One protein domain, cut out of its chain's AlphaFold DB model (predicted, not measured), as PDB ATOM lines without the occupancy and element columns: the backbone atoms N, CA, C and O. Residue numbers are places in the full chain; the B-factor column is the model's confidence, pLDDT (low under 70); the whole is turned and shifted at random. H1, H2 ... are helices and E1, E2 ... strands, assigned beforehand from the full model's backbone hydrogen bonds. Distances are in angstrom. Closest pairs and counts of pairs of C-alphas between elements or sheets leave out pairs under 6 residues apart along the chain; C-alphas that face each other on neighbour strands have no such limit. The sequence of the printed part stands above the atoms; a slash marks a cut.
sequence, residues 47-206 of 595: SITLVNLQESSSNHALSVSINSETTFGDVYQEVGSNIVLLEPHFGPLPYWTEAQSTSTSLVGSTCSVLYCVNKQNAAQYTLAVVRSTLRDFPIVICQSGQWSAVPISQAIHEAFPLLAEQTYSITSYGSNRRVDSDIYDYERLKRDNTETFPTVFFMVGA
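This is residues 47 to 206 of the 595 residues of an uncharacterized protein of Serendipita vermifera MAFF 305830 (UniProt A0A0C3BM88). Two strongly twisted sheets sit partly face to face with their strands crossed, E4 and E5 of one meeting E6, E7 and E9 of the other. Helices cover their far sides: the five-strand sheet curls round H1, and H2 and H3 pack on the four-strand sheet. The printed part has 160 residues, with three named helices and nine named strands in the order E1 E2 H1 E3 E4 E5 E6 E7 H2 E8 H3 E9. Both sheets are mixed, E2 E1 E5 E3 E4 and E7 E6 E9 E8; the class is mixed, helices and strands, with 78 residues in named elements, under half. The whole is compact, with a radius of gyration of the C-alphas of 15.5 A and spans of 44 by 32 by 31 A.

The largest sheet runs E2, residues 62 to 66, E1, 47 to 52, E5, 113 to 118, E3, 83 to 89, and E4, 95 to 98. E1 and E5 are parallel, with N 51 and O 114 at 2.8 A; E5 and E3 are antiparallel, with N 84 and O 117 at 2.8 A. E1 and E2 form a hairpin, with N 48 and O 64 at 2.8 A, as do E3 and E4, with N 87 and O 97 at 2.8 A. H1, residues 72 to 79, is on this sheet; the C-alphas of Tyr 76 and Leu 85 are its closest to E3, 6.3 A. E2, H1 and E3 make a split strand-helix-strand unit, with E1 and E5 between its strands, and a right-handed crossover. The second sheet runs E7, residues 136 to 142, E6, 125 to 131, E9, 199 to 205, and E8, 167 to 172. E6 and E7 are a hairpin, with N 139 and O 128 at 2.8 A; E6 and E9 are parallel, with N 129 and O 201 at 2.8 A; E9 and E8 are antiparallel, with N 202 and O 171 at 2.8 A. The sheets form a sandwich, two sheets face to face, 11.0 A centre to centre, their strands at 49 degrees; the closest C-alphas of E4 and E9, Trp 96 and Thr 199, are 5.9 A apart. H2, residues 152 to 159, and H3, 186 to 192, are on one face of the second sheet, giving two layers, helices and strands. E7, H2 and E8 make another split unit, with E6 and E9 between, also right-handed. The closest C-alphas of E7 and H2, Ile 141 and Ala 159, are 5.9 A apart. H3 has a height over the sheet of 9.0 A and runs across the strands, at 81 degrees to E9 on the local plane. In H1, H2 and H3 every O i to N i+4 pair is within hydrogen-bond range.

E1 begins at C-alpha 47 (-8.281, 23.055, 60.645), and E9 ends at C-alpha 205 (-19.693, 46.448, 45.649). E7 is 19.5 A long, E6 19.3 A, E3 18.9 A and E9 17.9 A.

The C-alphas of Ser 68 and Ser 148, the two farthest apart, are 45.6 A apart. The printed part has no cut; E4 to E5 and E8 to H3 are long links. The mean pLDDT of the printed part is 89.6, with residues 56 to 59 and residue 122 under 70.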
ATOM      1  N   SER A  47      -7.364  23.375  61.733       89.88
ATOM      2  CA  SER A  47      -8.281  23.055  60.645       89.88
ATOM      3  C   SER A  47      -8.576  24.283  59.783       89.88
ATOM      4  O   SER A  47      -8.840  25.369  60.300       89.88
ATOM      5  N   ILE A  48      -8.561  24.126  58.459       92.62
ATOM      6  CA  ILE A  48      -8.996  25.149  57.502       92.62
ATOM      7  C   ILE A  48     -10.138  24.647  56.630       92.62
ATOM      8  O   ILE A  48     -10.275  23.452  56.363       92.62
ATOM      9  N   THR A  49     -10.958  25.586  56.165       93.12
ATOM     10  CA  THR A  49     -12.084  25.287  55.279       93.12
ATOM     11  C   THR A  49     -11.653  25.373  53.821       93.12
ATOM     12  O   THR A  49     -11.151  26.403  53.383       93.12
ATOM     13  N   LEU A  50     -11.902  24.326  53.044       94.50
ATOM     14  CA  LEU A  50     -11.741  24.312  51.598       94.50
ATOM     15  C   LEU A  50     -13.103  24.525  50.924       94.50
ATOM     16  O   LEU A  50     -14.032  23.733  51.101       94.50
ATOM     17  N   VAL A  51     -13.215  25.604  50.152       94.00
ATOM     18  CA  VAL A  51     -14.439  26.031  49.463       94.00
ATOM     19  C   VAL A  51     -14.323  25.747  47.970       94.00
ATOM     20  O   VAL A  51     -13.501  26.346  47.275       94.00
ATOM     21  N   ASN A  52     -15.187  24.865  47.466       93.75
ATOM     22  CA  ASN A  52     -15.333  24.600  46.037       93.75
ATOM     23  C   ASN A  52     -16.208  25.678  45.377       93.75
ATOM     24  O   ASN A  52     -17.386  25.812  45.695       93.75
ATOM     25  N   LEU A  53     -15.640  26.438  44.440       92.56
ATOM     26  CA  LEU A  53     -16.282  27.608  43.833       92.56
ATOM     27  C   LEU A  53     -17.347  27.288  42.764       92.56
ATOM     28  O   LEU A  53     -18.004  28.209  42.285       92.56
ATOM     29  N   GLN A  54     -17.519  26.024  42.359       87.31
ATOM     30  CA  GLN A  54     -18.472  25.632  41.303       87.31
ATOM     31  C   GLN A  54     -19.782  25.014  41.813       87.31
ATOM     32  O   GLN A  54     -20.707  24.806  41.028       87.31
ATOM     33  N   GLU A  55     -19.874  24.677  43.097       77.50
ATOM     34  CA  GLU A  55     -21.006  23.924  43.642       77.50
ATOM     35  C   GLU A  55     -22.067  24.876  44.206       77.50
ATOM     36  O   GLU A  55     -21.932  25.413  45.301       77.50
ATOM     37  N   SER A  56     -23.140  25.114  43.447       68.38
ATOM     38  CA  SER A  56     -24.186  26.081  43.814       68.38
ATOM     39  C   SER A  56     -25.196  25.565  44.849       68.38
ATOM     40  O   SER A  56     -25.898  26.373  45.455       68.38
ATOM     41  N   SER A  57     -25.298  24.247  45.068       59.12
ATOM     42  CA  SER A  57     -26.429  23.650  45.805       59.12
ATOM     43  C   SER A  57     -26.097  22.919  47.110       59.12
ATOM     44  O   SER A  57     -27.017  22.562  47.841       59.12
ATOM     45  N   SER A  58     -24.829  22.726  47.466       55.78
ATOM     46  CA  SER A  58     -24.448  22.199  48.783       55.78
ATOM     47  C   SER A  58     -22.954  22.393  48.983       55.78
ATOM     48  O   SER A  58     -22.159  21.643  48.426       55.78
ATOM     49  N   ASN A  59     -22.578  23.402  49.770       57.53
ATOM     50  CA  ASN A  59     -21.194  23.623  50.177       57.53
ATOM     51  C   ASN A  59     -20.729  22.430  51.021       57.53
ATOM     52  O   ASN A  59     -20.819  22.464  52.250       57.53
ATOM     53  N   HIS A  60     -20.225  21.376  50.382       70.50
ATOM     54  CA  HIS A  60     -19.373  20.405  51.048       70.50
ATOM     55  C   HIS A  60     -18.049  21.106  51.339       70.50
ATOM     56  O   HIS A  60     -17.069  20.973  50.613       70.50
ATOM     57  N   ALA A  61     -18.064  21.927  52.389       81.62
ATOM     58  CA  ALA A  61     -16.867  22.469  52.991       81.62
ATOM     59  C   ALA A  61     -16.014  21.278  53.433       81.62
ATOM     60  O   ALA A  61     -16.362  20.568  54.380       81.62
ATOM     61  N   LEU A  62     -14.938  21.021  52.696       90.69
ATOM     62  CA  LEU A  62     -13.946  20.038  53.096       90.69
ATOM     63  C   LEU A  62     -13.062  20.694  54.151       90.69
ATOM     64  O   LEU A  62     -12.668  21.850  54.015       90.69
ATOM     65  N   SER A  63     -12.784  19.966  55.221       91.38
ATOM     66  CA  SER A  63     -11.901  20.431  56.280       91.38
ATOM     67  C   SER A  63     -10.525  19.825  56.045       91.38
ATOM     68  O   SER A  63     -10.424  18.604  55.960       91.38
ATOM     69  N   VAL A  64      -9.492  20.656  55.936       93.88
ATOM     70  CA  VAL A  64      -8.102  20.208  55.756       93.88
ATOM     71  C   VAL A  64      -7.301  20.605  56.986       93.88
ATOM     72  O   VAL A  64      -7.426  21.729  57.471       93.88
ATOM     73  N   SER A  65      -6.489  19.687  57.503       92.69
ATOM     74  CA  SER A  65      -5.617  19.961  58.644       92.69
ATOM     75  C   SER A  65      -4.273  20.486  58.150       92.69
ATOM     76  O   SER A  65      -3.608  19.830  57.354       92.69
ATOM     77  N   ILE A  66      -3.862  21.663  58.615       93.88
ATOM     78  CA  ILE A  66      -2.603  22.302  58.220       93.88
ATOM     79  C   ILE A  66      -1.792  22.709  59.447       93.88
ATOM     80  O   ILE A  66      -2.345  22.999  60.502       93.88
ATOM     81  N   ASN A  67      -0.477  22.798  59.312       91.62
ATOM     82  CA  ASN A  67       0.428  23.360  60.312       91.62
ATOM     83  C   ASN A  67       1.237  24.527  59.708       91.62
ATOM     84  O   ASN A  67       0.976  24.974  58.590       91.62
ATOM     85  N   SER A  68       2.198  25.066  60.460       88.31
ATOM     86  CA  SER A  68       3.033  26.200  60.031       88.31
ATOM     87  C   SER A  68       3.968  25.897  58.852       88.31
ATOM     88  O   SER A  68       4.434  26.833  58.204       88.31
ATOM     89  N   GLU A  69       4.236  24.621  58.579       93.31
ATOM     90  CA  GLU A  69       5.118  24.141  57.511       93.31
ATOM     91  C   GLU A  69       4.334  23.610  56.301       93.31
ATOM     92  O   GLU A  69       4.932  23.322  55.267       93.31
ATOM     93  N   THR A  70       3.004  23.510  56.397       95.31
ATOM     94  CA  THR A  70       2.166  23.000  55.310       95.31
ATOM     95  C   THR A  70       2.210  23.919  54.094       95.31
ATOM     96  O   THR A  70       1.888  25.113  54.159       95.31
ATOM     97  N   THR A  71       2.568  23.330  52.957       97.00
ATOM     98  CA  THR A  71       2.602  23.991  51.655       97.00
ATOM     99  C   THR A  71       1.302  23.790  50.878       97.00
ATOM    100  O   THR A  71       0.518  22.877  51.145       97.00
ATOM    101  N   PHE A  72       1.072  24.624  49.862       96.44
ATOM    102  CA  PHE A  72      -0.009  24.399  48.899       96.44
ATOM    103  C   PHE A  72       0.158  23.071  48.143       96.44
ATOM    104  O   PHE A  72      -0.844  22.445  47.797       96.44
ATOM    105  N   GLY A  73       1.398  22.617  47.916       95.88
ATOM    106  CA  GLY A  73       1.683  21.309  47.328       95.88
ATOM    107  C   GLY A  73       1.195  20.150  48.202       95.88
ATOM    108  O   GLY A  73       0.603  19.206  47.678       95.88
ATOM    109  N   ASP A  74       1.366  20.251  49.524       96.38
ATOM    110  CA  ASP A  74       0.890  19.240  50.479       96.38
ATOM    111  C   ASP A  74      -0.641  19.158  50.479       96.38
ATOM    112  O   ASP A  74      -1.210  18.079  50.307       96.38
ATOM    113  N   VAL A  75      -1.320  20.312  50.565       96.12
ATOM    114  CA  VAL A  75      -2.791  20.370  50.501       96.12
ATOM    115  C   VAL A  75      -3.298  19.816  49.170       96.12
ATOM    116  O   VAL A  75      -4.265  19.059  49.147       96.12
ATOM    117  N   TYR A  76      -2.639  20.151  48.057       94.88
ATOM    118  CA  TYR A  76      -2.996  19.639  46.734       94.88
ATOM    119  C   TYR A  76      -2.926  18.103  46.666       94.88
ATOM    120  O   TYR A  76      -3.791  17.469  46.056       94.88
ATOM    121  N   GLN A  77      -1.917  17.492  47.294       94.19
ATOM    122  CA  GLN A  77      -1.783  16.033  47.356       94.19
ATOM    123  C   GLN A  77      -2.894  15.383  48.190       94.19
ATOM    124  O   GLN A  77      -3.364  14.306  47.822       94.19
ATOM    125  N   GLU A  78      -3.340  16.040  49.262       95.06
ATOM    126  CA  GLU A  78      -4.419  15.554  50.129       95.06
ATOM    127  C   GLU A  78      -5.794  15.602  49.442       95.06
ATOM    128  O   GLU A  78      -6.555  14.637  49.505       95.06
ATOM    129  N   VAL A  79      -6.110  16.696  48.740       93.81
ATOM    130  CA  VAL A  79      -7.442  16.905  48.131       93.81
ATOM    131  C   VAL A  79      -7.639  16.157  46.805       93.81
ATOM    132  O   VAL A  79      -8.772  15.921  46.381       93.81
ATOM    133  N   GLY A  80      -6.549  15.750  46.150       92.50
ATOM    134  CA  GLY A  80      -6.566  14.926  44.942       92.50
ATOM    135  C   GLY A  80      -6.597  15.701  43.616       92.50
ATOM    136  O   GLY A  80      -6.851  16.900  43.532       92.50
ATOM    137  N   SER A  81      -6.339  14.982  42.518       91.12
ATOM    138  CA  SER A  81      -6.027  15.561  41.198       91.12
ATOM    139  C   SER A  81      -7.208  16.184  40.441       91.12
ATOM    140  O   SER A  81      -6.983  16.922  39.473       91.12
ATOM    141  N   ASN A  82      -8.443  15.906  40.868       92.62
ATOM    142  CA  ASN A  82      -9.673  16.429  40.259       92.62
ATOM    143  C   ASN A  82      -9.954  17.892  40.628       92.62
ATOM    144  O   ASN A  82     -10.875  18.495  40.083       92.62
ATOM    145  N   ILE A  83      -9.171  18.459  41.541       93.31
ATOM    146  CA  ILE A  83      -9.351  19.806  42.059       93.31
ATOM    147  C   ILE A  83      -8.172  20.677  41.599       93.31
ATOM    148  O   ILE A  83      -7.031  20.224  41.513       93.31
ATOM    149  N   VAL A  84      -8.455  21.930  41.251       95.00
ATOM    150  CA  VAL A  84      -7.459  22.998  41.144       95.00
ATOM    151  C   VAL A  84      -7.507  23.782  42.443       95.00
ATOM    152  O   VAL A  84      -8.495  24.462  42.719       95.00
ATOM    153  N   LEU A  85      -6.464  23.661  43.257       96.31
ATOM    154  CA  LEU A  85      -6.308  24.488  44.448       96.31
ATOM    155  C   LEU A  85      -5.862  25.892  44.023       96.31
ATOM    156  O   LEU A  85      -5.006  26.020  43.149       96.31
ATOM    157  N   LEU A  86      -6.448  26.933  44.613       96.25
ATOM    158  CA  LEU A  86      -6.113  28.319  44.300       96.25
ATOM    159  C   LEU A  86      -5.179  28.898  45.367       96.25
ATOM    160  O   LEU A  86      -5.531  28.954  46.545       96.25
ATOM    161  N   GLU A  87      -4.009  29.356  44.934       95.50
ATOM    162  CA  GLU A  87      -3.018  30.044  45.762       95.50
ATOM    163  C   GLU A  87      -3.318  31.555  45.759       95.50
ATOM    164  O   GLU A  87      -3.292  32.172  44.688       95.50
ATOM    165  N   PRO A  88      -3.659  32.158  46.915       94.69
ATOM    166  CA  PRO A  88      -3.890  33.587  47.025       94.69
ATOM    167  C   PRO A  88      -2.568  34.358  47.057       94.69
ATOM    168  O   PRO A  88      -1.665  34.058  47.835       94.69
ATOM    169  N   HIS A  89      -2.512  35.436  46.290       92.50
ATOM    170  CA  HIS A  89      -1.449  36.430  46.321       92.50
ATOM    171  C   HIS A  89      -2.027  37.710  46.892       92.50
ATOM    172  O   HIS A  89      -2.710  38.472  46.205       92.50
ATOM    173  N   PHE A  90      -1.799  37.919  48.185       88.88
ATOM    174  CA  PHE A  90      -2.271  39.114  48.865       88.88
ATOM    175  C   PHE A  90      -1.334  40.290  48.605       88.88
ATOM    176  O   PHE A  90      -0.111  40.183  48.662       88.88
ATOM    177  N   GLY A  91      -1.940  41.434  48.333       88.75
ATOM    178  CA  GLY A  91      -1.275  42.687  48.035       88.75
ATOM    179  C   GLY A  91      -2.334  43.756  47.792       88.75
ATOM    180  O   GLY A  91      -3.526  43.492  47.961       88.75
ATOM    181  N   PRO A  92      -1.944  44.968  47.388       84.25
ATOM    182  CA  PRO A  92      -2.909  46.030  47.112       84.25
ATOM    183  C   PRO A  92      -3.990  45.635  46.089       84.25
ATOM    184  O   PRO A  92      -5.174  45.975  46.215       84.25
ATOM    185  N   LEU A  93      -3.565  44.841  45.110       87.62
ATOM    186  CA  LEU A  93      -4.389  44.174  44.117       87.62
ATOM    187  C   LEU A  93      -4.240  42.662  44.357       87.62
ATOM    188  O   LEU A  93      -3.268  42.076  43.898       87.62
ATOM    189  N   PRO A  94      -5.123  42.032  45.150       91.44
ATOM    190  CA  PRO A  94      -5.039  40.609  45.426       91.44
ATOM    191  C   PRO A  94      -5.499  39.805  44.210       91.44
ATOM    192  O   PRO A  94      -6.428  40.212  43.513       91.44
ATOM    193  N   TYR A  95      -4.881  38.655  43.979       94.69
ATOM    194  CA  TYR A  95      -5.266  37.718  42.924       94.69
ATOM    195  C   TYR A  95      -5.045  36.275  43.355       94.69
ATOM    196  O   TYR A  95      -4.468  36.006  44.403       94.69
ATOM    197  N   TRP A  96      -5.522  35.340  42.538       95.31
ATOM    198  CA  TRP A  96      -5.347  33.910  42.742       95.31
ATOM    199  C   TRP A  96      -4.709  33.273  41.514       95.31
ATOM    200  O   TRP A  96      -5.086  33.577  40.376       95.31
ATOM    201  N   THR A  97      -3.779  32.356  41.756       94.44
ATOM    202  CA  THR A  97      -3.185  31.492  40.730       94.44
ATOM    203  C   THR A  97      -3.508  30.037  41.014       94.44
ATOM    204  O   THR A  97      -3.860  29.671  42.133       94.44
ATOM    205  N   GLU A  98      -3.366  29.178  40.011       95.06
ATOM    206  CA  GLU A  98      -3.421  27.737  40.248       95.06
ATOM    207  C   GLU A  98      -2.194  27.306  41.059       95.06
ATOM    208  O   GLU A  98      -1.055  27.548  40.653       95.06
ATOM    209  N   ALA A  99      -2.419  26.667  42.204       94.56
ATOM    210  CA  ALA A  99      -1.348  26.066  42.976       94.56
ATOM    211  C   ALA A  99      -0.759  24.885  42.196       94.56
ATOM    212  O   ALA A  99      -1.474  24.004  41.710       94.56
ATOM    213  N   GLN A 100       0.567  24.845  42.099       93.19
ATOM    214  CA  GLN A 100       1.263  23.705  41.514       93.19
ATOM    215  C   GLN A 100       1.352  22.571  42.539       93.19
ATOM    216  O   GLN A 100       1.549  22.814  43.727       93.19
ATOM    217  N   SER A 101       1.313  21.317  42.083       91.31
ATOM    218  CA  SER A 101       1.530  20.152  42.960       91.31
ATOM    219  C   SER A 101       2.916  20.142  43.618       91.31
ATOM    220  O   SER A 101       3.135  19.439  44.597       91.31
ATOM    221  N   THR A 102       3.859  20.896  43.048       93.12
ATOM    222  CA  THR A 102       5.222  21.111  43.547       93.12
ATOM    223  C   THR A 102       5.390  22.470  44.225       93.12
ATOM    224  O   THR A 102       6.525  22.887  44.449       93.12
ATOM    225  N   SER A 103       4.300  23.202  44.489       92.50
ATOM    226  CA  SER A 103       4.376  24.511  45.139       92.50
ATOM    227  C   SER A 103       4.964  24.347  46.535       92.50
ATOM    228  O   SER A 103       4.416  23.632  47.372       92.50
ATOM    229  N   THR A 104       6.086  25.021  46.775       95.31
ATOM    230  CA  THR A 104       6.718  25.128  48.095       95.31
ATOM    231  C   THR A 104       6.190  26.327  48.879       95.31
ATOM    232  O   THR A 104       6.688  26.615  49.966       95.31
ATOM    233  N   SER A 105       5.229  27.072  48.320       94.62
ATOM    234  CA  SER A 105       4.585  28.183  49.010       94.62
ATOM    235  C   SER A 105       3.832  27.653  50.221       94.62
ATOM    236  O   SER A 105       3.053  26.706  50.118       94.62
ATOM    237  N   LEU A 106       4.058  28.272  51.375       95.19
ATOM    238  CA  LEU A 106       3.342  27.952  52.605       95.19
ATOM    239  C   LEU A 106       1.904  28.475  52.518       95.19
ATOM    240  O   LEU A 106       1.690  29.596  52.060       95.19
ATOM    241  N   VAL A 107       0.933  27.713  53.031       92.81
ATOM    242  CA  VAL A 107      -0.480  28.150  53.127       92.81
ATOM    243  C   VAL A 107      -0.631  29.397  54.011       92.81
ATOM    244  O   VAL A 107      -1.553  30.195  53.853       92.81
ATOM    245  N   GLY A 108       0.318  29.599  54.926       84.00
ATOM    246  CA  GLY A 108       0.330  30.713  55.861       84.00
ATOM    247  C   GLY A 108      -0.465  30.408  57.129       84.00
ATOM    248  O   GLY A 108      -1.473  29.698  57.133       84.00
ATOM    249  N   SER A 109      -0.009  30.959  58.252       79.62
ATOM    250  CA  SER A 109      -0.595  30.697  59.573       79.62
ATOM    251  C   SER A 109      -1.926  31.413  59.823       79.62
ATOM    252  O   SER A 109      -2.593  31.117  60.811       79.62
ATOM    253  N   THR A 110      -2.321  32.340  58.948       78.94
ATOM    254  CA  THR A 110      -3.539  33.154  59.094       78.94
ATOM    255  C   THR A 110      -4.668  32.726  58.160       78.94
ATOM    256  O   THR A 110      -5.825  33.042  58.427       78.94
ATOM    257  N   CYS A 111      -4.358  31.957  57.111       87.31
ATOM    258  CA  CYS A 111      -5.336  31.512  56.123       87.31
ATOM    259  C   CYS A 111      -6.405  30.635  56.788       87.31
ATOM    260  O   CYS A 111      -6.089  29.586  57.338       87.31
ATOM    261  N   SER A 112      -7.664  31.054  56.797       86.75
ATOM    262  CA  SER A 112      -8.768  30.256  57.367       86.75
ATOM    263  C   SER A 112      -9.571  29.515  56.300       86.75
ATOM    264  O   SER A 112     -10.244  28.524  56.595       86.75
ATOM    265  N   VAL A 113      -9.485  29.992  55.057       91.75
ATOM    266  CA  VAL A 113     -10.251  29.499  53.920       91.75
ATOM    267  C   VAL A 113      -9.332  29.357  52.715       91.75
ATOM    268  O   VAL A 113      -8.694  30.326  52.302       91.75
ATOM    269  N   LEU A 114      -9.317  28.167  52.124       95.44
ATOM    270  CA  LEU A 114      -8.751  27.916  50.807       95.44
ATOM    271  C   LEU A 114      -9.867  27.773  49.785       95.44
ATOM    272  O   LEU A 114     -10.946  27.264  50.081       95.44
ATOM    273  N   TYR A 115      -9.590  28.206  48.564       95.88
ATOM    274  CA  TYR A 115     -10.531  28.111  47.461       95.88
ATOM    275  C   TYR A 115     -10.049  27.090  46.449       95.88
ATOM    276  O   TYR A 115      -8.847  26.938  46.221       95.88
ATOM    277  N   CYS A 116     -10.991  26.397  45.826       95.62
ATOM    278  CA  CYS A 116     -10.670  25.447  44.785       95.62
ATOM    279  C   CYS A 116     -11.734  25.386  43.688       95.62
ATOM    280  O   CYS A 116     -12.864  25.851  43.850       95.62
ATOM    281  N   VAL A 117     -11.344  24.827  42.546       94.50
ATOM    282  CA  VAL A 117     -12.182  24.673  41.353       94.50
ATOM    283  C   VAL A 117     -12.183  23.207  40.938       94.50
ATOM    284  O   VAL A 117     -11.126  22.581  40.876       94.50
ATOM    285  N   ASN A 118     -13.347  22.636  40.635       92.62
ATOM    286  CA  ASN A 118     -13.428  21.257  40.156       92.62
ATOM    287  C   ASN A 118     -13.086  21.179  38.652       92.62
ATOM    288  O   ASN A 118     -13.723  21.813  37.809       92.62
ATOM    289  N   LYS A 119     -12.081  20.369  38.293       88.81
ATOM    290  CA  LYS A 119     -11.633  20.195  36.898       88.81
ATOM    291  C   LYS A 119     -12.653  19.474  36.024       88.81
ATOM    292  O   LYS A 119     -12.650  19.672  34.814       88.81
ATOM    293  N   GLN A 120     -13.500  18.622  36.605       85.19
ATOM    294  CA  GLN A 120     -14.400  17.761  35.831       85.19
ATOM    295  C   GLN A 120     -15.454  18.557  35.051       85.19
ATOM    296  O   GLN A 120     -15.911  18.099  34.007       85.19
ATOM    297  N   ASN A 121     -15.794  19.759  35.526       71.81
ATOM    298  CA  ASN A 121     -16.913  20.541  35.005       71.81
ATOM    299  C   ASN A 121     -16.498  21.794  34.222       71.81
ATOM    300  O   ASN A 121     -17.339  22.367  33.534       71.81
ATOM    301  N   ALA A 122     -15.231  22.224  34.279       69.44
ATOM    302  CA  ALA A 122     -14.775  23.418  33.567       69.44
ATOM    303  C   ALA A 122     -13.431  23.205  32.872       69.44
ATOM    304  O   ALA A 122     -12.367  23.357  33.468       69.44
ATOM    305  N   ALA A 123     -13.487  22.928  31.568       77.12
ATOM    306  CA  ALA A 123     -12.294  22.937  30.724       77.12
ATOM    307  C   ALA A 123     -11.679  24.347  30.603       77.12
ATOM    308  O   ALA A 123     -10.474  24.474  30.394       77.12
ATOM    309  N   GLN A 124     -12.495  25.401  30.735       91.50
ATOM    310  CA  GLN A 124     -12.094  26.805  30.619       91.50
ATOM    311  C   GLN A 124     -12.827  27.646  31.668       91.50
ATOM    312  O   GLN A 124     -14.058  27.728  31.672       91.50
ATOM    313  N   TYR A 125     -12.065  28.274  32.562       94.00
ATOM    314  CA  TYR A 125     -12.599  29.177  33.572       94.00
ATOM    315  C   TYR A 125     -11.690  30.388  33.776       94.00
ATOM    316  O   TYR A 125     -10.468  30.302  33.656       94.00
ATOM    317  N   THR A 126     -12.295  31.520  34.111       94.88
ATOM    318  CA  THR A 126     -11.588  32.718  34.582       94.88
ATOM    319  C   THR A 126     -12.008  33.021  36.007       94.88
ATOM    320  O   THR A 126     -13.163  32.804  36.374       94.88
ATOM    321  N   LEU A 127     -11.096  33.574  36.792       95.12
ATOM    322  CA  LEU A 127     -11.381  34.101  38.112       95.12
ATOM    323  C   LEU A 127     -11.637  35.607  38.043       95.12
ATOM    324  O   LEU A 127     -10.941  36.358  37.351       95.12
ATOM    325  N   ALA A 128     -12.623  36.041  38.814       94.75
ATOM    326  CA  ALA A 128     -12.776  37.431  39.213       94.75
ATOM    327  C   ALA A 128     -12.598  37.532  40.727       94.75
ATOM    328  O   ALA A 128     -12.934  36.602  41.459       94.75
ATOM    329  N   VAL A 129     -12.070  38.656  41.195       94.94
ATOM    330  CA  VAL A 129     -11.947  38.963  42.617       94.94
ATOM    331  C   VAL A 129     -13.078  39.885  43.003       94.94
ATOM    332  O   VAL A 129     -13.172  41.009  42.506       94.94
ATOM    333  N   VAL A 130     -13.922  39.416  43.910       92.88
ATOM    334  CA  VAL A 130     -14.952  40.239  44.525       92.88
ATOM    335  C   VAL A 130     -14.358  40.882  45.761       92.88
ATOM    336  O   VAL A 130     -13.996  40.195  46.720       92.88
ATOM    337  N   ARG A 131     -14.270  42.207  45.734       89.25
ATOM    338  CA  ARG A 131     -13.936  43.016  46.893       89.25
ATOM    339  C   ARG A 131     -15.230  43.394  47.597       89.25
ATOM    340  O   ARG A 131     -16.120  43.991  47.000       89.25
ATOM    341  N   SER A 132     -15.333  42.970  48.851       86.06
ATOM    342  CA  SER A 132     -16.385  43.378  49.779       86.06
ATOM    343  C   SER A 132     -15.754  44.089  50.971       86.06
ATOM    344  O   SER A 132     -14.613  43.786  51.306       86.06
ATOM    345  N   THR A 133     -16.514  44.912  51.697       75.38
ATOM    346  CA  THR A 133     -16.024  45.667  52.870       75.38
ATOM    347  C   THR A 133     -15.306  44.821  53.923       75.38
ATOM    348  O   THR A 133     -14.490  45.342  54.683       75.38
ATOM    349  N   LEU A 134     -15.611  43.522  53.984       79.56
ATOM    350  CA  LEU A 134     -15.086  42.601  54.988       79.56
ATOM    351  C   LEU A 134     -13.984  41.683  54.456       79.56
ATOM    352  O   LEU A 134     -13.124  41.267  55.230       79.56
ATOM    353  N   ARG A 135     -14.025  41.318  53.171       86.88
ATOM    354  CA  ARG A 135     -13.119  40.320  52.587       86.88
ATOM    355  C   ARG A 135     -13.011  40.442  51.072       86.88
ATOM    356  O   ARG A 135     -13.979  40.814  50.409       86.88
ATOM    357  N   ASP A 136     -11.864  40.034  50.545       90.88
ATOM    358  CA  ASP A 136     -11.722  39.692  49.133       90.88
ATOM    359  C   ASP A 136     -11.929  38.185  48.973       90.88
ATOM    360  O   ASP A 136     -11.465  37.397  49.802       90.88
ATOM    361  N   PHE A 137     -12.634  37.776  47.926       93.00
ATOM    362  CA  PHE A 137     -12.797  36.364  47.602       93.00
ATOM    363  C   PHE A 137     -12.877  36.150  46.088       93.00
ATOM    364  O   PHE A 137     -13.414  37.001  45.372       93.00
ATOM    365  N   PRO A 138     -12.343  35.028  45.582       95.69
ATOM    366  CA  PRO A 138     -12.442  34.693  44.175       95.69
ATOM    367  C   PRO A 138     -13.835  34.150  43.842       95.69
ATOM    368  O   PRO A 138     -14.468  33.461  44.645       95.69
ATOM    369  N   ILE A 139     -14.278  34.410  42.619       95.06
ATOM    370  CA  ILE A 139     -15.430  33.765  41.989       95.06
ATOM    371  C   ILE A 139     -15.001  33.145  40.659       95.06
ATOM    372  O   ILE A 139     -14.076  33.635  40.009       95.06
ATOM    373  N   VAL A 140     -15.670  32.067  40.248       94.50
ATOM    374  CA  VAL A 140     -15.330  31.317  39.028       94.50
ATOM    375  C   VAL A 140     -16.350  31.572  37.935       94.50
ATOM    376  O   VAL A 140     -17.499  31.152  38.022       94.50
ATOM    377  N   ILE A 141     -15.900  32.170  36.844       93.69
ATOM    378  CA  ILE A 141     -16.692  32.339  35.632       93.69
ATOM    379  C   ILE A 141     -16.319  31.186  34.693       93.69
ATOM    380  O   ILE A 141     -15.233  31.177  34.109       93.69
ATOM    381  N   CYS A 142     -17.192  30.182  34.591       91.44
ATOM    382  CA  CYS A 142     -17.001  29.047  33.686       91.44
ATOM    383  C   CYS A 142     -17.534  29.399  32.299       91.44
ATOM    384  O   CYS A 142     -18.691  29.795  32.174       91.44
ATOM    385  N   GLN A 143     -16.728  29.206  31.254       87.25
ATOM    386  CA  GLN A 143     -17.202  29.436  29.896       87.25
ATOM    387  C   GLN A 143     -18.230  28.362  29.517       87.25
ATOM    388  O   GLN A 143     -17.894  27.191  29.333       87.25
ATOM    389  N   SER A 144     -19.490  28.767  29.367       82.69
ATOM    390  CA  SER A 144     -20.514  27.922  28.758       82.69
ATOM    391  C   SER A 144     -20.365  27.953  27.237       82.69
ATOM    392  O   SER A 144     -20.152  29.013  26.646       82.69
ATOM    393  N   GLY A 145     -20.532  26.805  26.569       80.81
ATOM    394  CA  GLY A 145     -20.475  26.710  25.101       80.81
ATOM    395  C   GLY A 145     -21.515  27.571  24.364       80.81
ATOM    396  O   GLY A 145     -21.451  27.694  23.145       80.81
ATOM    397  N   GLN A 146     -22.461  28.176  25.087       80.75
ATOM    398  CA  GLN A 146     -23.478  29.085  24.554       80.75
ATOM    399  C   GLN A 146     -23.071  30.569  24.596       80.75
ATOM    400  O   GLN A 146     -23.781  31.407  24.045       80.75
ATOM    401  N   TRP A 147     -21.935  30.921  25.208       81.12
ATOM    402  CA  TRP A 147     -21.488  32.308  25.358       81.12
ATOM    403  C   TRP A 147     -20.731  32.813  24.128       81.12
ATOM    404  O   TRP A 147     -19.543  33.127  24.186       81.12
ATOM    405  N   SER A 148     -21.403  32.909  22.981       77.81
ATOM    406  CA  SER A 148     -20.850  33.679  21.867       77.81
ATOM    407  C   SER A 148     -21.156  35.165  22.085       77.81
ATOM    408  O   SER A 148     -22.262  35.614  21.796       77.81
ATOM    409  N   ALA A 149     -20.161  35.908  22.575       88.75
ATOM    410  CA  ALA A 149     -20.152  37.370  22.691       88.75
ATOM    411  C   ALA A 149     -21.104  38.000  23.734       88.75
ATOM    412  O   ALA A 149     -21.806  38.968  23.437       88.75
ATOM    413  N   VAL A 150     -21.096  37.499  24.971       95.75
ATOM    414  CA  VAL A 150     -21.772  38.168  26.100       95.75
ATOM    415  C   VAL A 150     -20.861  39.224  26.749       95.75
ATOM    416  O   VAL A 150     -19.644  39.017  26.811       95.75
ATOM    417  N   PRO A 151     -21.401  40.354  27.244       96.56
ATOM    418  CA  PRO A 151     -20.649  41.283  28.086       96.56
ATOM    419  C   PRO A 151     -20.126  40.607  29.361       96.56
ATOM    420  O   PRO A 151     -20.790  39.728  29.912       96.56
ATOM    421  N   ILE A 152     -18.976  41.048  29.877       95.44
ATOM    422  CA  ILE A 152     -18.386  40.516  31.119       95.44
ATOM    423  C   ILE A 152     -19.353  40.620  32.303       95.44
ATOM    424  O   ILE A 152     -19.486  39.665  33.066       95.44
ATOM    425  N   SER A 153     -20.067  41.740  32.435       95.38
ATOM    426  CA  SER A 153     -21.112  41.900  33.458       95.38
ATOM    427  C   SER A 153     -22.178  40.806  33.373       95.38
ATOM    428  O   SER A 153     -22.495  40.174  34.376       95.38
ATOM    429  N   GLN A 154     -22.671  40.509  32.169       95.25
ATOM    430  CA  GLN A 154     -23.651  39.446  31.958       95.25
ATOM    431  C   GLN A 154     -23.076  38.060  32.284       95.25
ATOM    432  O   GLN A 154     -23.740  37.288  32.968       95.25
ATOM    433  N   ALA A 155     -21.843  37.758  31.865       94.12
ATOM    434  CA  ALA A 155     -21.183  36.490  32.193       94.12
ATOM    435  C   ALA A 155     -21.052  36.283  33.715       94.12
ATOM    436  O   ALA A 155     -21.299  35.192  34.229       94.12
ATOM    437  N   ILE A 156     -20.712  37.348  34.450       93.19
ATOM    438  CA  ILE A 156     -20.658  37.336  35.916       93.19
ATOM    439  C   ILE A 156     -22.051  37.129  36.512       93.19
ATOM    440  O   ILE A 156     -22.191  36.330  37.432       93.19
ATOM    441  N   HIS A 157     -23.079  37.809  36.001       92.44
ATOM    442  CA  HIS A 157     -24.448  37.683  36.510       92.44
ATOM    443  C   HIS A 157     -25.020  36.281  36.282       92.44
ATOM    444  O   HIS A 157     -25.713  35.756  37.149       92.44
ATOM    445  N   GLU A 158     -24.720  35.661  35.141       92.25
ATOM    446  CA  GLU A 158     -25.126  34.284  34.855       92.25
ATOM    447  C   GLU A 158     -24.418  33.283  35.780       92.25
ATOM    448  O   GLU A 158     -25.045  32.330  36.240       92.25
ATOM    449  N   ALA A 159     -23.140  33.517  36.101       89.56
ATOM    450  CA  ALA A 159     -22.385  32.679  37.032       89.56
ATOM    451  C   ALA A 159     -22.794  32.900  38.504       89.56
ATOM    452  O   ALA A 159     -22.883  31.945  39.275       89.56
ATOM    453  N   PHE A 160     -23.066  34.149  38.896       91.81
ATOM    454  CA  PHE A 160     -23.382  34.560  40.266       91.81
ATOM    455  C   PHE A 160     -24.512  35.600  40.291       91.81
ATOM    456  O   PHE A 160     -24.254  36.795  40.477       91.81
ATOM    457  N   PRO A 161     -25.783  35.168  40.195       92.12
ATOM    458  CA  PRO A 161     -26.926  36.082  40.140       92.12
ATOM    459  C   PRO A 161     -27.021  37.040  41.334       92.12
ATOM    460  O   PRO A 161     -27.427  38.186  41.176       92.12
ATOM    461  N   LEU A 162     -26.589  36.603  42.523       90.69
ATOM    462  CA  LEU A 162     -26.601  37.422  43.742       90.69
ATOM    463  C   LEU A 162     -25.678  38.648  43.663       90.69
ATOM    464  O   LEU A 162     -25.915  39.633  44.358       90.69
ATOM    465  N   LEU A 163     -24.636  38.603  42.828       90.00
ATOM    466  CA  LEU A 163     -23.718  39.727  42.648       90.00
ATOM    467  C   LEU A 163     -24.255  40.769  41.667       90.00
ATOM    468  O   LEU A 163     -23.747  41.888  41.654       90.00
ATOM    469  N   ALA A 164     -25.275  40.440  40.871       89.00
ATOM    470  CA  ALA A 164     -25.772  41.324  39.822       89.00
ATOM    471  C   ALA A 164     -26.299  42.658  40.361       89.00
ATOM    472  O   ALA A 164     -26.069  43.710  39.774       89.00
ATOM    473  N   GLU A 165     -26.965  42.616  41.511       88.62
ATOM    474  CA  GLU A 165     -27.517  43.805  42.168       88.62
ATOM    475  C   GLU A 165     -26.496  44.503  43.073       88.62
ATOM    476  O   GLU A 165     -26.682  45.655  43.455       88.62
ATOM    477  N   GLN A 166     -25.409  43.809  43.416       89.81
ATOM    478  CA  GLN A 166     -24.409  44.287  44.364       89.81
ATOM    479  C   GLN A 166     -23.180  44.874  43.676       89.81
ATOM    480  O   GLN A 166     -22.417  45.576  44.328       89.81
ATOM    481  N   THR A 167     -22.957  44.604  42.390       91.19
ATOM    482  CA  THR A 167     -21.744  45.027  41.682       91.19
ATOM    483  C   THR A 167     -21.865  46.471  41.202       91.19
ATOM    484  O   THR A 167     -22.725  46.800  40.392       91.19
ATOM    485  N   TYR A 168     -20.960  47.333  41.661       89.44
ATOM    486  CA  TYR A 168     -20.874  48.735  41.248       89.44
ATOM    487  C   TYR A 168     -20.018  48.933  39.995       89.44
ATOM    488  O   TYR A 168     -20.379  49.674  39.076       89.44
ATOM    489  N   SER A 169     -18.855  48.281  39.968       91.31
ATOM    490  CA  SER A 169     -17.901  48.399  38.868       91.31
ATOM    491  C   SER A 169     -17.112  47.118  38.679       91.31
ATOM    492  O   SER A 169     -16.699  46.503  39.666       91.31
ATOM    493  N   ILE A 170     -16.835  46.789  37.419       94.81
ATOM    494  CA  ILE A 170     -15.948  45.694  37.040       94.81
ATOM    495  C   ILE A 170     -14.739  46.295  36.328       94.81
ATOM    496  O   ILE A 170     -14.871  46.922  35.274       94.81
ATOM    497  N   THR A 171     -13.547  46.116  36.885       94.00
ATOM    498  CA  THR A 171     -12.301  46.596  36.282       94.00
ATOM    499  C   THR A 171     -11.389  45.441  35.891       94.00
ATOM    500  O   THR A 171     -11.394  44.368  36.492       94.00
ATOM    501  N   SER A 172     -10.611  45.639  34.830       92.88
ATOM    502  CA  SER A 172      -9.551  44.711  34.435       92.88
ATOM    503  C   SER A 172      -8.416  44.764  35.456       92.88
ATOM    504  O   SER A 172      -7.966  45.853  35.814       92.88
ATOM    505  N   TYR A 173      -7.923  43.593  35.867       87.69
ATOM    506  CA  TYR A 173      -6.853  43.465  36.856       87.69
ATOM    507  C   TYR A 173      -5.598  44.269  36.477       87.69
ATOM    508  O   TYR A 173      -5.143  45.105  37.253       87.69
ATOM    509  N   GLY A 174      -5.063  44.071  35.266       84.19
ATOM    510  CA  GLY A 174      -3.791  44.679  34.859       84.19
ATOM    511  C   GLY A 174      -3.858  46.162  34.477       84.19
ATOM    512  O   GLY A 174      -2.850  46.858  34.545       84.19
ATOM    513  N   SER A 175      -5.025  46.665  34.064       86.94
ATOM    514  CA  SER A 175      -5.158  48.038  33.540       86.94
ATOM    515  C   SER A 175      -5.975  48.975  34.422       86.94
ATOM    516  O   SER A 175      -6.000  50.178  34.171       86.94
ATOM    517  N   ASN A 176      -6.702  48.431  35.403       86.56
ATOM    518  CA  ASN A 176      -7.730  49.130  36.174       86.56
ATOM    519  C   ASN A 176      -8.794  49.839  35.303       86.56
ATOM    520  O   ASN A 176      -9.549  50.688  35.779       86.56
ATOM    521  N   ARG A 177      -8.875  49.507  34.005       94.25
ATOM    522  CA  ARG A 177      -9.897  50.028  33.100       94.25
ATOM    523  C   ARG A 177     -11.222  49.366  33.431       94.25
ATOM    524  O   ARG A 177     -11.268  48.160  33.657       94.25
ATOM    525  N   ARG A 178     -12.301  50.138  33.391       95.19
ATOM    526  CA  ARG A 178     -13.665  49.619  33.464       95.19
ATOM    527  C   ARG A 178     -13.964  48.710  32.257       95.19
ATOM    528  O   ARG A 178     -13.700  49.114  31.126       95.19
ATOM    529  N   VAL A 179     -14.464  47.496  32.499       96.25
ATOM    530  CA  VAL A 179     -14.664  46.443  31.474       96.25
ATOM    531  C   VAL A 179     -16.054  45.796  31.520       96.25
ATOM    532  O   VAL A 179     -16.275  44.768  30.894       96.25
ATOM    533  N   ASP A 180     -17.020  46.391  32.223       95.44
ATOM    534  CA  ASP A 180     -18.373  45.840  32.413       95.44
ATOM    535  C   ASP A 180     -19.056  45.470  31.079       95.44
ATOM    536  O   ASP A 180     -19.745  44.450  30.983       95.44
ATOM    537  N   SER A 181     -18.862  46.311  30.057       96.81
ATOM    538  CA  SER A 181     -19.441  46.182  28.715       96.81
ATOM    539  C   SER A 181     -18.532  45.477  27.706       96.81
ATOM    540  O   SER A 181     -18.948  45.264  26.568       96.81
ATOM    541  N   ASP A 182     -17.288  45.169  28.079       95.75
ATOM    542  CA  ASP A 182     -16.371  44.468  27.187       95.75
ATOM    543  C   ASP A 182     -16.864  43.030  26.982       95.75
ATOM    544  O   ASP A 182     -17.451  42.414  27.874       95.75
ATOM    545  N   ILE A 183     -16.633  42.489  25.787       96.12
ATOM    546  CA  ILE A 183     -17.026  41.120  25.452       96.12
ATOM    547  C   ILE A 183     -16.139  40.128  26.207       96.12
ATOM    548  O   ILE A 183     -14.910  40.223  26.151       96.12
ATOM    549  N   TYR A 184     -16.765  39.157  26.874       95.12
ATOM    550  CA  TYR A 184     -16.065  38.050  27.509       95.12
ATOM    551  C   TYR A 184     -15.480  37.111  26.446       95.12
ATOM    552  O   TYR A 184     -16.210  36.468  25.691       95.12
ATOM    553  N   ASP A 185     -14.150  37.035  26.394       93.88
ATOM    554  CA  ASP A 185     -13.389  36.159  25.500       93.88
ATOM    555  C   ASP A 185     -12.232  35.532  26.285       93.88
ATOM    556  O   ASP A 185     -11.214  36.177  26.540       93.88
ATOM    557  N   TYR A 186     -12.398  34.269  26.680       93.50
ATOM    558  CA  TYR A 186     -11.427  33.529  27.486       93.50
ATOM    559  C   TYR A 186     -10.009  33.563  26.897       93.50
ATOM    560  O   TYR A 186      -9.048  33.846  27.613       93.50
ATOM    561  N   GLU A 187      -9.862  33.313  25.592       93.56
ATOM    562  CA  GLU A 187      -8.546  33.202  24.952       93.56
ATOM    563  C   GLU A 187      -7.848  34.558  24.863       93.56
ATOM    564  O   GLU A 187      -6.628  34.655  25.029       93.56
ATOM    565  N   ARG A 188      -8.616  35.630  24.642       93.31
ATOM    566  CA  ARG A 188      -8.087  36.993  24.722       93.31
ATOM    567  C   ARG A 188      -7.633  37.324  26.141       93.31
ATOM    568  O   ARG A 188      -6.504  37.767  26.322       93.31
ATOM    569  N   LEU A 189      -8.474  37.079  27.144       92.31
ATOM    570  CA  LEU A 189      -8.162  37.396  28.540       92.31
ATOM    571  C   LEU A 189      -6.936  36.626  29.044       92.31
ATOM    572  O   LEU A 189      -6.088  37.206  29.721       92.31
ATOM    573  N   LYS A 190      -6.811  35.350  28.665       92.56
ATOM    574  CA  LYS A 190      -5.649  34.504  28.960       92.56
ATOM    575  C   LYS A 190      -4.358  35.044  28.351       92.56
ATOM    576  O   LYS A 190      -3.314  35.003  28.997       92.56
ATOM    577  N   ARG A 191      -4.423  35.560  27.121       91.69
ATOM    578  CA  ARG A 191      -3.277  36.182  26.444       91.69
ATOM    579  C   ARG A 191      -2.886  37.513  27.080       91.69
ATOM    580  O   ARG A 191      -1.700  37.796  27.189       91.69
ATOM    581  N   ASP A 192      -3.872  38.304  27.490       88.75
ATOM    582  CA  ASP A 192      -3.659  39.661  27.995       88.75
ATOM    583  C   ASP A 192      -3.203  39.685  29.475       88.75
ATOM    584  O   ASP A 192      -2.658  40.691  29.917       88.75
ATOM    585  N   ASN A 193      -3.395  38.600  30.246       87.44
ATOM    586  CA  ASN A 193      -3.135  38.559  31.700       87.44
ATOM    587  C   ASN A 193      -2.241  37.378  32.124       87.44
ATOM    588  O   ASN A 193      -2.537  36.692  33.098       87.44
ATOM    589  N   THR A 194      -1.148  37.112  31.407       86.56
ATOM    590  CA  THR A 194      -0.329  35.898  31.608       86.56
ATOM    591  C   THR A 194       0.225  35.710  33.022       86.56
ATOM    592  O   THR A 194       0.411  34.574  33.441       86.56
ATOM    593  N   GLU A 195       0.504  36.794  33.750       85.31
ATOM    594  CA  GLU A 195       1.104  36.737  35.093       85.31
ATOM    595  C   GLU A 195       0.084  36.439  36.197       85.31
ATOM    596  O   GLU A 195       0.424  35.820  37.202       85.31
ATOM    597  N   THR A 196      -1.167  36.866  36.017       84.44
ATOM    598  CA  THR A 196      -2.218  36.765  37.044       84.44
ATOM    599  C   THR A 196      -3.297  35.758  36.680       84.44
ATOM    600  O   THR A 196      -4.187  35.500  37.489       84.44
ATOM    601  N   PHE A 197      -3.238  35.180  35.477       87.00
ATOM    602  CA  PHE A 197      -4.186  34.176  35.017       87.00
ATOM    603  C   PHE A 197      -4.219  32.979  35.991       87.00
ATOM    604  O   PHE A 197      -3.161  32.474  36.367       87.00
ATOM    605  N   PRO A 198      -5.409  32.492  36.393       86.44
ATOM    606  CA  PRO A 198      -6.728  32.764  35.816       86.44
ATOM    607  C   PRO A 198      -7.456  34.007  36.342       86.44
ATOM    608  O   PRO A 198      -8.579  34.242  35.910       86.44
ATOM    609  N   THR A 199      -6.869  34.820  37.223       84.38
ATOM    610  CA  THR A 199      -7.484  36.065  37.717       84.38
ATOM    611  C   THR A 199      -7.391  37.203  36.707       84.38
ATOM    612  O   THR A 199      -6.302  37.597  36.284       84.38
ATOM    613  N   VAL A 200      -8.553  37.751  36.341       85.00
ATOM    614  CA  VAL A 200      -8.676  38.727  35.246       85.00
ATOM    615  C   VAL A 200      -9.443  39.992  35.646       85.00
ATOM    616  O   VAL A 200      -9.178  41.069  35.102       85.00
ATOM    617  N   PHE A 201     -10.372  39.896  36.599       88.25
ATOM    618  CA  PHE A 201     -11.271  41.001  36.943       88.25
ATOM    619  C   PHE A 201     -11.247  41.342  38.427       88.25
ATOM    620  O   PHE A 201     -11.101  40.460  39.271       88.25
ATOM    621  N   PHE A 202     -11.491  42.615  38.719       85.00
ATOM    622  CA  PHE A 202     -11.856  43.120  40.034       85.00
ATOM    623  C   PHE A 202     -13.290  43.622  40.022       85.00
ATOM    624  O   PHE A 202     -13.700  44.329  39.104       85.00
ATOM    625  N   MET A 203     -14.031  43.286  41.068       84.94
ATOM    626  CA  MET A 203     -15.394  43.745  41.287       84.94
ATOM    627  C   MET A 203     -15.468  44.494  42.610       84.94
ATOM    628  O   MET A 203     -14.960  44.009  43.619       84.94
ATOM    629  N   VAL A 204     -16.108  45.660  42.594       83.00
ATOM    630  CA  VAL A 204     -16.346  46.510  43.771       83.00
ATOM    631  C   VAL A 204     -17.852  46.570  44.012       83.00
ATOM    632  O   VAL A 204     -18.615  46.686  43.048       83.00
ATOM    633  N   GLY A 205     -18.281  46.456  45.266       80.75
ATOM    634  CA  GLY A 205     -19.693  46.448  45.649       80.75
ATOM    635  C   GLY A 205     -20.336  47.845  45.705       80.75
ATOM    636  O   GLY A 205     -19.651  48.844  45.902       80.75
ATOM    637  N   ALA A 206     -21.660  47.937  45.554       70.06
ATOM    638  CA  ALA A 206     -22.426  49.195  45.562       70.06
ATOM    639  C   ALA A 206     -22.532  49.859  46.942       70.06
ATOM    640  O   ALA A 206     -22.487  51.085  47.034       70.06
TER     641      ALA A 206